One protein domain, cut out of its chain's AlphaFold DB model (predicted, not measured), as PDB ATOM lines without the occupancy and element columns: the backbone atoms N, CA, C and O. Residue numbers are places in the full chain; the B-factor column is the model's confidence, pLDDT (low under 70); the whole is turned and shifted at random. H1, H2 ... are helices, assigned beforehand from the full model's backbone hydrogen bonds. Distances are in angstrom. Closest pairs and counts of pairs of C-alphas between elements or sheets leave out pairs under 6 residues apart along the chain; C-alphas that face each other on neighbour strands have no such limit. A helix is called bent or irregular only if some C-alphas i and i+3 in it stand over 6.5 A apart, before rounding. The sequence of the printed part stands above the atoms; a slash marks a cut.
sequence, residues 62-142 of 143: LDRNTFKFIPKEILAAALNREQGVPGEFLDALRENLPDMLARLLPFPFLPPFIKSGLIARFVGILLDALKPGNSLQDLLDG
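AT A GLANCE: This is residues 62 to 142 of the 143 residues of an uncharacterized protein of Bauldia litoralis (UniProt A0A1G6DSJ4). Two long helices, H3 and H4, make a helical hairpin, with H3 kinked partway along it. Two short helices, H1 and H2, lie along one side of this hairpin, H1 packing on H3, and a third short helix, H5, turns off from the last residues of H4. The printed part has 81 residues with five named helices, H1 to H5 in order, and no named strand; the class is all helix. It is compact, with a radius of gyration of the C-alphas of 12.8 A, and elongated, spanning 40 by 25 by 20 A.

IN THESE COORDINATES: H3, residues 87 to 104, is 25.4 A long and begins at C-alpha 87 (173.518, 171.217, 153.291). It has a kink of 39 degrees near residue 96 and is irregular: C-alphas 95 and 98 are 7.2 A apart. H4, residues 112 to 129, is 25.7 A long and ends at C-alpha 129 (162.701, 166.070, 150.510). H1 is residues 62 to 66, 6.0 A; H2 is residues 72 to 77, 8.8 A; H5 is residues 136 to 141, 8.5 A, ending at C-alpha 141 (154.298, 157.344, 151.319).

HOW THE PARTS SIT: H3 and H4 touch, the closest C-alphas being those of Pro 98 and Ile 119, 5.9 A apart. They run opposite ways at a shallow tilt of 33 degrees, only just short of steep. H1 touches H3 at residues 101 to 104 alone, with the C-alphas of Asn 65 and Leu 101 closest at 6.7 A. H2 touches no helix; it is close to but not clearly touching H4, with C-alphas 77 and 129 closest at 7.7 A. H5 touches residues 125 to 129 of H4 alone, about perpendicular at 78 degrees, with C-alphas 129 and 136 closest at 5.0 A. H3 and H5 are apart. Each O i to N i+4 pair is within hydrogen-bond range in H1, H4 and H5, against 1 of 2 in H2 and 11 of 14 in H3.

THE WHOLE: The two C-alphas farthest apart, those of Glu 82 and Phe 109, are 39.7 A apart. The printed part has no cut and no long link; H1 to H2 is a tight one. No printed residue is under 70, and the mean pLDDT of the printed part is 90.6.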
ATOM      1  N   LEU A  62     150.759 177.601 151.366       93.94
ATOM      2  CA  LEU A  62     152.176 177.371 151.653       93.94
ATOM      3  C   LEU A  62     152.957 177.053 150.375       93.94
ATOM      4  O   LEU A  62     153.949 177.721 150.111       93.94
ATOM      5  N   ASP A  63     152.476 176.113 149.566       93.94
ATOM      6  CA  ASP A  63     153.041 175.728 148.268       93.94
ATOM      7  C   ASP A  63     153.202 176.952 147.354       93.94
ATOM      8  O   ASP A  63     154.322 177.361 147.033       93.94
ATOM      9  N   ARG A  64     152.096 177.659 147.088       91.56
ATOM     10  CA  ARG A  64     152.103 178.874 146.262       91.56
ATOM     11  C   ARG A  64     153.078 179.937 146.759       91.56
ATOM     12  O   ARG A  64     153.666 180.662 145.963       91.56
ATOM     13  N   ASN A  65     153.199 180.124 148.075       91.38
ATOM     14  CA  ASN A  65     154.106 181.136 148.619       91.38
ATOM     15  C   ASN A  65     155.560 180.651 148.689       91.38
ATOM     16  O   ASN A  65     156.456 181.481 148.605       91.38
ATOM     17  N   THR A  66     155.806 179.347 148.783       91.69
ATOM     18  CA  THR A  66     157.156 178.769 148.707       91.69
ATOM     19  C   THR A  66     157.769 179.042 147.339       91.69
ATOM     20  O   THR A  66     158.911 179.488 147.262       91.69
ATOM     21  N   PHE A  67     156.971 178.912 146.278       84.81
ATOM     22  CA  PHE A  67     157.367 179.234 144.906       84.81
ATOM     23  C   PHE A  67     157.812 180.696 144.706       84.81
ATOM     24  O   PHE A  67     158.555 181.012 143.785       84.81
ATOM     25  N   LYS A  68     157.398 181.615 145.591       85.94
ATOM     26  CA  LYS A  68     157.841 183.021 145.549       85.94
ATOM     27  C   LYS A  68     159.236 183.236 146.130       85.94
ATOM     28  O   LYS A  68     159.825 184.288 145.894       85.94
ATOM     29  N   PHE A  69     159.717 182.305 146.949       87.81
ATOM     30  CA  PHE A  69     160.978 182.433 147.680       87.81
ATOM     31  C   PHE A  69     162.056 181.486 147.172       87.81
ATOM     32  O   PHE A  69     163.238 181.787 147.316       87.81
ATOM     33  N   ILE A  70     161.659 180.352 146.599       90.62
ATOM     34  CA  ILE A  70     162.571 179.312 146.144       90.62
ATOM     35  C   ILE A  70     162.359 179.114 144.640       90.62
ATOM     36  O   ILE A  70     161.226 178.849 144.237       90.62
ATOM     37  N   PRO A  71     163.420 179.228 143.817       88.69
ATOM     38  CA  PRO A  71     163.338 178.950 142.387       88.69
ATOM     39  C   PRO A  71     162.833 177.533 142.104       88.69
ATOM     40  O   PRO A  71     163.115 176.596 142.860       88.69
ATOM     41  N   LYS A  72     162.106 177.367 140.997       86.69
ATOM     42  CA  LYS A  72     161.477 176.095 140.629       86.69
ATOM     43  C   LYS A  72     162.494 174.974 140.463       86.69
ATOM     44  O   LYS A  72     162.218 173.852 140.860       86.69
ATOM     45  N   GLU A  73     163.671 175.272 139.936       85.94
ATOM     46  CA  GLU A  73     164.755 174.315 139.705       85.94
ATOM     47  C   GLU A  73     165.242 173.705 141.019       85.94
ATOM     48  O   GLU A  73     165.528 172.513 141.099       85.94
ATOM     49  N   ILE A  74     165.273 174.514 142.079       89.75
ATOM     50  CA  ILE A  74     165.605 174.044 143.421       89.75
ATOM     51  C   ILE A  74     164.454 173.206 143.982       89.75
ATOM     52  O   ILE A  74     164.687 172.147 144.555       89.75
ATOM     53  N   LEU A  75     163.204 173.638 143.788       91.00
ATOM     54  CA  LEU A  75     162.025 172.881 144.224       91.00
ATOM     55  C   LEU A  75     161.848 171.559 143.466       91.00
ATOM     56  O   LEU A  75     161.344 170.598 144.041       91.00
ATOM     57  N   ALA A  76     162.303 171.474 142.217       89.50
ATOM     58  CA  ALA A  76     162.275 170.254 141.419       89.50
ATOM     59  C   ALA A  76     163.123 169.141 142.054       89.50
ATOM     60  O   ALA A  76     162.753 167.971 141.955       89.50
ATOM     61  N   ALA A  77     164.184 169.492 142.793       91.56
ATOM     62  CA  ALA A  77     164.953 168.521 143.567       91.56
ATOM     63  C   ALA A  77     164.106 167.844 144.661       91.56
ATOM     64  O   ALA A  77     164.294 166.668 144.934       91.56
ATOM     65  N   ALA A  78     163.093 168.519 145.222       91.25
ATOM     66  CA  ALA A  78     162.188 167.901 146.198       91.25
ATOM     67  C   ALA A  78     161.282 166.822 145.575       91.25
ATOM     68  O   ALA A  78     160.633 166.061 146.297       91.25
ATOM     69  N   LEU A  79     161.200 166.767 144.244       90.06
ATOM     70  CA  LEU A  79     160.369 165.825 143.498       90.06
ATOM     71  C   LEU A  79     161.178 164.654 142.917       90.06
ATOM     72  O   LEU A  79     160.574 163.710 142.412       90.06
ATOM     73  N   ASN A  80     162.514 164.685 142.991       86.00
ATOM     74  CA  ASN A  80     163.383 163.667 142.401       86.00
ATOM     75  C   ASN A  80     164.555 163.296 143.326       86.00
ATOM     76  O   ASN A  80     165.408 164.127 143.612       86.00
ATOM     77  N   ARG A  81     164.661 162.005 143.673       85.00
ATOM     78  CA  ARG A  81     165.718 161.428 144.526       85.00
ATOM     79  C   ARG A  81     167.144 161.619 144.014       85.00
ATOM     80  O   ARG A  81     168.088 161.589 144.803       85.00
ATOM     81  N   GLU A  82     167.311 161.715 142.698       83.62
ATOM     82  CA  GLU A  82     168.624 161.824 142.053       83.62
ATOM     83  C   GLU A  82     169.249 163.206 142.239       83.62
ATOM     84  O   GLU A  82     170.453 163.382 142.051       83.62
ATOM     85  N   GLN A  83     168.428 164.188 142.605       79.50
ATOM     86  CA  GLN A  83     168.833 165.564 142.798       79.50
ATOM     87  C   GLN A  83     168.703 165.918 144.276       79.50
ATOM     88  O   GLN A  83     167.890 165.377 145.016       79.50
ATOM     89  N   GLY A  84     169.558 166.819 144.730       86.44
ATOM     90  CA  GLY A  84     169.550 167.273 146.105       86.44
ATOM     91  C   GLY A  84     170.289 168.585 146.210       86.44
ATOM     92  O   GLY A  84     171.057 168.962 145.320       86.44
ATOM     93  N   VAL A  85     170.039 169.289 147.301       90.12
ATOM     94  CA  VAL A  85     170.581 170.627 147.508       90.12
ATOM     95  C   VAL A  85     171.668 170.581 148.588       90.12
ATOM     96  O   VAL A  85     171.538 169.809 149.542       90.12
ATOM     97  N   PRO A  86     172.759 171.366 148.464       90.94
ATOM     98  CA  PRO A  86     173.821 171.384 149.466       90.94
ATOM     99  C   PRO A  86     173.309 171.697 150.876       90.94
ATOM    100  O   PRO A  86     172.408 172.519 151.052       90.94
ATOM    101  N   GLY A  87     173.929 171.081 151.888       90.94
ATOM    102  CA  GLY A  87     173.518 171.217 153.291       90.94
ATOM    103  C   GLY A  87     173.456 172.667 153.778       90.94
ATOM    104  O   GLY A  87     172.459 173.057 154.370       90.94
ATOM    105  N   GLU A  88     174.449 173.488 153.430       92.31
ATOM    106  CA  GLU A  88     174.495 174.913 153.800       92.31
ATOM    107  C   GLU A  88     173.274 175.693 153.289       92.31
ATOM    108  O   GLU A  88     172.728 176.554 153.977       92.31
ATOM    109  N   PHE A  89     172.799 175.360 152.087       91.38
ATOM    110  CA  PHE A  89     171.602 175.974 151.531       91.38
ATOM    111  C   PHE A  89     170.335 175.481 152.244       91.38
ATOM    112  O   PHE A  89     169.429 176.270 152.509       91.38
ATOM    113  N   LEU A  90     170.271 174.194 152.605       94.31
ATOM    114  CA  LEU A  90     169.171 173.657 153.413       94.31
ATOM    115  C   LEU A  90     169.113 174.305 154.799       94.31
ATOM    116  O   LEU A  90     168.017 174.554 155.303       94.31
ATOM    117  N   ASP A  91     170.264 174.588 155.404       95.38
ATOM    118  CA  ASP A  91     170.353 175.276 156.690       95.38
ATOM    119  C   ASP A  91     169.872 176.727 156.561       95.38
ATOM    120  O   ASP A  91     169.010 177.153 157.333       95.38
ATOM    121  N   ALA A  92     170.284 177.439 155.505       94.12
ATOM    122  CA  ALA A  92     169.777 178.778 155.213       94.12
ATOM    123  C   ALA A  92     168.248 178.797 155.023       94.12
ATOM    124  O   ALA A  92     167.560 179.670 155.560       94.12
ATOM    125  N   LEU A  93     167.682 177.817 154.306       95.12
ATOM    126  CA  LEU A  93     166.230 177.692 154.182       95.12
ATOM    127  C   LEU A  93     165.566 177.354 155.523       95.12
ATOM    128  O   LEU A  93     164.511 177.908 155.826       95.12
ATOM    129  N   ARG A  94     166.165 176.482 156.341       95.81
ATOM    130  CA  ARG A  94     165.637 176.121 157.665       95.81
ATOM    131  C   ARG A  94     165.518 177.332 158.582       95.81
ATOM    132  O   ARG A  94     164.525 177.446 159.293       95.81
ATOM    133  N   GLU A  95     166.507 178.217 158.544       95.06
ATOM    134  CA  GLU A  95     166.559 179.416 159.380       95.06
ATOM    135  C   GLU A  95     165.586 180.506 158.921       95.06
ATOM    136  O   GLU A  95     164.992 181.185 159.754       95.06
ATOM    137  N   ASN A  96     165.389 180.667 157.608       94.88
ATOM    138  CA  ASN A  96     164.699 181.843 157.070       94.88
ATOM    139  C   ASN A  96     163.283 181.557 156.551       94.88
ATOM    140  O   ASN A  96     162.374 182.374 156.723       94.88
ATOM    141  N   LEU A  97     163.065 180.402 155.917       95.12
ATOM    142  CA  LEU A  97     161.814 180.102 155.220       95.12
ATOM    143  C   LEU A  97     160.578 180.112 156.138       95.12
ATOM    144  O   LEU A  97     159.552 180.648 155.705       95.12
ATOM    145  N   PRO A  98     160.618 179.592 157.386       95.06
ATOM    146  CA  PRO A  98     159.455 179.639 158.269       95.06
ATOM    147  C   PRO A  98     158.941 181.062 158.513       95.06
ATOM    148  O   PRO A  98     157.740 181.309 158.393       95.06
ATOM    149  N   ASP A  99     159.840 182.011 158.777       93.31
ATOM    150  CA  ASP A  99     159.486 183.411 159.017       93.31
ATOM    151  C   ASP A  99     158.978 184.097 157.746       93.31
ATOM    152  O   ASP A  99     157.999 184.850 157.782       93.31
ATOM    153  N   MET A 100     159.599 183.804 156.601       93.62
ATOM    154  CA  MET A 100     159.158 184.311 155.300       93.62
ATOM    155  C   MET A 100     157.733 183.844 154.973       93.62
ATOM    156  O   MET A 100     156.873 184.657 154.618       93.62
ATOM    157  N   LEU A 101     157.443 182.553 155.167       93.62
ATOM    158  CA  LEU A 101     156.104 181.993 154.982       93.62
ATOM    159  C   LEU A 101     155.117 182.554 156.011       93.62
ATOM    160  O   LEU A 101     154.011 182.950 155.645       93.62
ATOM    161  N   ALA A 102     155.504 182.675 157.282       91.56
ATOM    162  CA  ALA A 102     154.638 183.214 158.329       91.56
ATOM    163  C   ALA A 102     154.114 184.621 158.001       91.56
ATOM    164  O   ALA A 102     152.942 184.906 158.276       91.56
ATOM    165  N   ARG A 103     154.936 185.470 157.369       89.44
ATOM    166  CA  ARG A 103     154.555 186.827 156.935       89.44
ATOM    167  C   ARG A 103     153.534 186.839 155.794       89.44
ATOM    168  O   ARG A 103     152.720 187.753 155.733       89.44
ATOM    169  N   LEU A 104     153.547 185.834 154.915       86.38
ATOM    170  CA  LEU A 104     152.674 185.766 153.734       86.38
ATOM    171  C   LEU A 104     151.400 184.937 153.923       86.38
ATOM    172  O   LEU A 104     150.595 184.842 152.997       86.38
ATOM    173  N   LEU A 105     151.210 184.317 155.086       83.62
ATOM    174  CA  LEU A 105     150.071 183.441 155.347       83.62
ATOM    175  C   LEU A 105     148.928 184.176 156.066       83.62
ATOM    176  O   LEU A 105     149.029 184.419 157.281       83.62
ATOM    177  N   PRO A 106     147.819 184.483 155.363       73.81
ATOM    178  CA  PRO A 106     146.672 185.179 155.927       73.81
ATOM    179  C   PRO A 106     145.751 184.193 156.657       73.81
ATOM    180  O   PRO A 106     144.671 183.855 156.179       73.81
ATOM    181  N   PHE A 107     146.170 183.725 157.834       82.44
ATOM    182  CA  PHE A 107     145.345 182.869 158.696       82.44
ATOM    183  C   PHE A 107     145.043 183.553 160.034       82.44
ATOM    184  O   PHE A 107     145.505 183.085 161.072       82.44
ATOM    185  N   PRO A 108     144.284 184.666 160.037       83.56
ATOM    186  CA  PRO A 108     143.985 185.406 161.266       83.56
ATOM    187  C   PRO A 108     143.164 184.590 162.277       83.56
ATOM    188  O   PRO A 108     143.124 184.929 163.451       83.56
ATOM    189  N   PHE A 109     142.517 183.511 161.826       83.81
ATOM    190  CA  PHE A 109     141.729 182.607 162.662       83.81
ATOM    191  C   PHE A 109     142.559 181.492 163.317       83.81
ATOM    192  O   PHE A 109     142.045 180.799 164.191       83.81
ATOM    193  N   LEU A 110     143.811 181.273 162.890       86.25
ATOM    194  CA  LEU A 110     144.665 180.250 163.490       86.25
ATOM    195  C   LEU A 110     145.419 180.830 164.688       86.25
ATOM    196  O   LEU A 110     146.111 181.840 164.535       86.25
ATOM    197  N   PRO A 111     145.375 180.165 165.856       88.38
ATOM    198  CA  PRO A 111     146.249 180.507 166.963       88.38
ATOM    199  C   PRO A 111     147.729 180.504 166.537       88.38
ATOM    200  O   PRO A 111     148.132 179.627 165.760       88.38
ATOM    201  N   PRO A 112     148.570 181.414 167.070       89.38
ATOM    202  CA  PRO A 112     149.970 181.528 166.662       89.38
ATOM    203  C   PRO A 112     150.752 180.212 166.749       89.38
ATOM    204  O   PRO A 112     151.467 179.865 165.815       89.38
ATOM    205  N   PHE A 113     150.554 179.432 167.816       88.75
ATOM    206  CA  PHE A 113     151.247 178.153 168.002       88.75
ATOM    207  C   PHE A 113     150.879 177.113 166.933       88.75
ATOM    208  O   PHE A 113     151.748 176.382 166.462       88.75
ATOM    209  N   ILE A 114     149.613 177.079 166.496       89.75
ATOM    210  CA  ILE A 114     149.151 176.190 165.424       89.75
ATOM    211  C   ILE A 114     149.751 176.628 164.092       89.75
ATOM    212  O   ILE A 114     150.268 175.799 163.346       89.75
ATOM    213  N   LYS A 115     149.720 177.935 163.805       90.56
ATOM    214  CA  LYS A 115     150.301 178.499 162.583       90.56
ATOM    215  C   LYS A 115     151.797 178.186 162.492       90.56
ATOM    216  O   LYS A 115     152.234 177.653 161.476       90.56
ATOM    217  N   SER A 116     152.562 178.459 163.548       90.88
ATOM    218  CA  SER A 116     153.995 178.150 163.588       90.88
ATOM    219  C   SER A 116     154.259 176.650 163.473       90.88
ATOM    220  O   SER A 116     155.146 176.252 162.726       90.88
ATOM    221  N   GLY A 117     153.456 175.808 164.134       91.44
ATOM    222  CA  GLY A 117     153.560 174.353 164.020       91.44
ATOM    223  C   GLY A 117     153.315 173.838 162.599       91.44
ATOM    224  O   GLY A 117     154.095 173.030 162.102       91.44
ATOM    225  N   LEU A 118     152.274 174.332 161.918       92.75
ATOM    226  CA  LEU A 118     151.970 173.989 160.522       92.75
ATOM    227  C   LEU A 118     153.125 174.356 159.593       92.75
ATOM    228  O   LEU A 118     153.576 173.518 158.816       92.75
ATOM    229  N   ILE A 119     153.618 175.593 159.700       94.81
ATOM    230  CA  ILE A 119     154.718 176.089 158.868       94.81
ATOM    231  C   ILE A 119     155.984 175.277 159.129       94.81
ATOM    232  O   ILE A 119     156.594 174.793 158.184       94.81
ATOM    233  N   ALA A 120     156.362 175.084 160.395       94.38
ATOM    234  CA  ALA A 120     157.575 174.356 160.750       94.38
ATOM    235  C   ALA A 120     157.545 172.908 160.239       94.38
ATOM    236  O   ALA A 120     158.540 172.428 159.704       94.38
ATOM    237  N   ARG A 121     156.400 172.218 160.348       94.62
ATOM    238  CA  ARG A 121     156.255 170.853 159.822       94.62
ATOM    239  C   ARG A 121     156.288 170.813 158.298       94.62
ATOM    240  O   ARG A 121     156.963 169.954 157.744       94.62
ATOM    241  N   PHE A 122     155.586 171.731 157.636       95.62
ATOM    242  CA  PHE A 122     155.624 171.861 156.180       95.62
ATOM    243  C   PHE A 122     157.058 172.079 155.682       95.62
ATOM    244  O   PHE A 122     157.535 171.327 154.837       95.62
ATOM    245  N   VAL A 123     157.759 173.064 156.254       96.19
ATOM    246  CA  VAL A 123     159.151 173.373 155.909       96.19
ATOM    247  C   VAL A 123     160.051 172.179 156.204       96.19
ATOM    248  O   VAL A 123     160.844 171.813 155.351       96.19
ATOM    249  N   GLY A 124     159.902 171.524 157.357       95.62
ATOM    250  CA  GLY A 124     160.684 170.333 157.697       95.62
ATOM    251  C   GLY A 124     160.570 169.234 156.639       95.62
ATOM    252  O   GLY A 124     161.590 168.780 156.131       95.62
ATOM    253  N   ILE A 125     159.343 168.883 156.241       95.31
ATOM    254  CA  ILE A 125     159.092 167.872 155.200       95.31
ATOM    255  C   ILE A 125     159.704 168.297 153.858       95.31
ATOM    256  O   ILE A 125     160.337 167.484 153.189       95.31
ATOM    257  N   LEU A 126     159.552 169.566 153.474       95.62
ATOM    258  CA  LEU A 126     160.141 170.091 152.243       95.62
ATOM    259  C   LEU A 126     161.674 170.010 152.259       95.62
ATOM    260  O   LEU A 126     162.277 169.560 151.290       95.62
ATOM    261  N   LEU A 127     162.316 170.419 153.354       95.75
ATOM    262  CA  LEU A 127     163.774 170.376 153.481       95.75
ATOM    263  C   LEU A 127     164.307 168.949 153.522       95.75
ATOM    264  O   LEU A 127     165.382 168.691 152.989       95.75
ATOM    265  N   ASP A 128     163.571 168.026 154.139       95.19
ATOM    266  CA  ASP A 128     163.917 166.611 154.116       95.19
ATOM    267  C   ASP A 128     163.820 166.036 152.702       95.19
ATOM    268  O   ASP A 128     164.679 165.242 152.321       95.19
ATOM    269  N   ALA A 129     162.835 166.469 151.908       95.00
ATOM    270  CA  ALA A 129     162.701 166.070 150.510       95.00
ATOM    271  C   ALA A 129     163.804 166.638 149.611       95.00
ATOM    272  O   ALA A 129     164.154 166.011 148.624       95.00
ATOM    273  N   LEU A 130     164.358 167.806 149.949       94.75
ATOM    274  CA  LEU A 130     165.470 168.423 149.218       94.75
ATOM    275  C   LEU A 130     166.838 167.789 149.536       94.75
ATOM    276  O   LEU A 130     167.846 168.159 148.924       94.75
ATOM    277  N   LYS A 131     166.907 166.862 150.502       93.69
ATOM    278  CA  LYS A 131     168.134 166.108 150.785       93.69
ATOM    279  C   LYS A 131     168.377 165.064 149.688       93.69
ATOM    280  O   LYS A 131     167.426 164.416 149.255       93.69
ATOM    281  N   PRO A 132     169.644 164.824 149.302       90.69
ATOM    282  CA  PRO A 132     169.975 163.772 148.347       90.69
ATOM    283  C   PRO A 132     169.395 162.410 148.755       90.69
ATOM    284  O   PRO A 132     169.514 162.009 149.915       90.69
ATOM    285  N   GLY A 133     168.806 161.691 147.797       90.44
ATOM    286  CA  GLY A 133     168.232 160.360 148.013       90.44
ATOM    287  C   GLY A 133     166.789 160.343 148.527       90.44
ATOM    288  O   GLY A 133     166.202 159.263 148.584       90.44
ATOM    289  N   ASN A 134     166.207 161.503 148.840       92.19
ATOM    290  CA  ASN A 134     164.812 161.630 149.258       92.19
ATOM    291  C   ASN A 134     163.948 162.251 148.157       92.19
ATOM    292  O   ASN A 134     164.439 162.881 147.228       92.19
ATOM    293  N   SER A 135     162.634 162.105 148.287       93.44
ATOM    294  CA  SER A 135     161.666 162.938 147.579       93.44
ATOM    295  C   SER A 135     160.430 163.150 148.447       93.44
ATOM    296  O   SER A 135     160.170 162.386 149.382       93.44
ATOM    297  N   LEU A 136     159.626 164.163 148.124       93.25
ATOM    298  CA  LEU A 136     158.342 164.394 148.786       93.25
ATOM    299  C   LEU A 136     157.429 163.174 148.683       93.25
ATOM    300  O   LEU A 136     156.752 162.839 149.652       93.25
ATOM    301  N   GLN A 137     157.429 162.498 147.534       92.94
ATOM    302  CA  GLN A 137     156.606 161.313 147.327       92.94
ATOM    303  C   GLN A 137     156.968 160.208 148.328       92.94
ATOM    304  O   GLN A 137     156.079 159.615 148.930       92.94
ATOM    305  N   ASP A 138     158.259 159.985 148.571       90.62
ATOM    306  CA  ASP A 138     158.734 158.927 149.471       90.62
ATOM    307  C   ASP A 138     158.412 159.217 150.929       90.62
ATOM    308  O   ASP A 138     157.855 158.372 151.631       90.62
ATOM    309  N   LEU A 139     158.686 160.452 151.355       91.75
ATOM    310  CA  LEU A 139     158.426 160.894 152.719       91.75
ATOM    311  C   LEU A 139     156.932 160.842 153.059       91.75
ATOM    312  O   LEU A 139     156.562 160.565 154.203       91.75
ATOM    313  N   LEU A 140     156.068 161.110 152.077       91.19
ATOM    314  CA  LEU A 140     154.617 161.072 152.247       91.19
ATOM    315  C   LEU A 140     154.040 159.656 152.156       91.19
ATOM    316  O   LEU A 140     153.057 159.370 152.841       91.19
ATOM    317  N   ASP A 141     154.668 158.764 151.390       88.62
ATOM    318  CA  ASP A 141     154.298 157.344 151.319       88.62
ATOM    319  C   ASP A 141     154.856 156.518 152.494       88.62
ATOM    320  O   ASP A 141     154.476 155.359 152.666       88.62
ATOM    321  N   GLY A 142     155.734 157.106 153.315       75.00
ATOM    322  CA  GLY A 142     156.354 156.452 154.469       75.00
ATOM    323  C   GLY A 142     157.480 155.486 154.094       75.00
ATOM    324  O   GLY A 142     157.619 154.448 154.743       75.00
TER     325      GLY A 142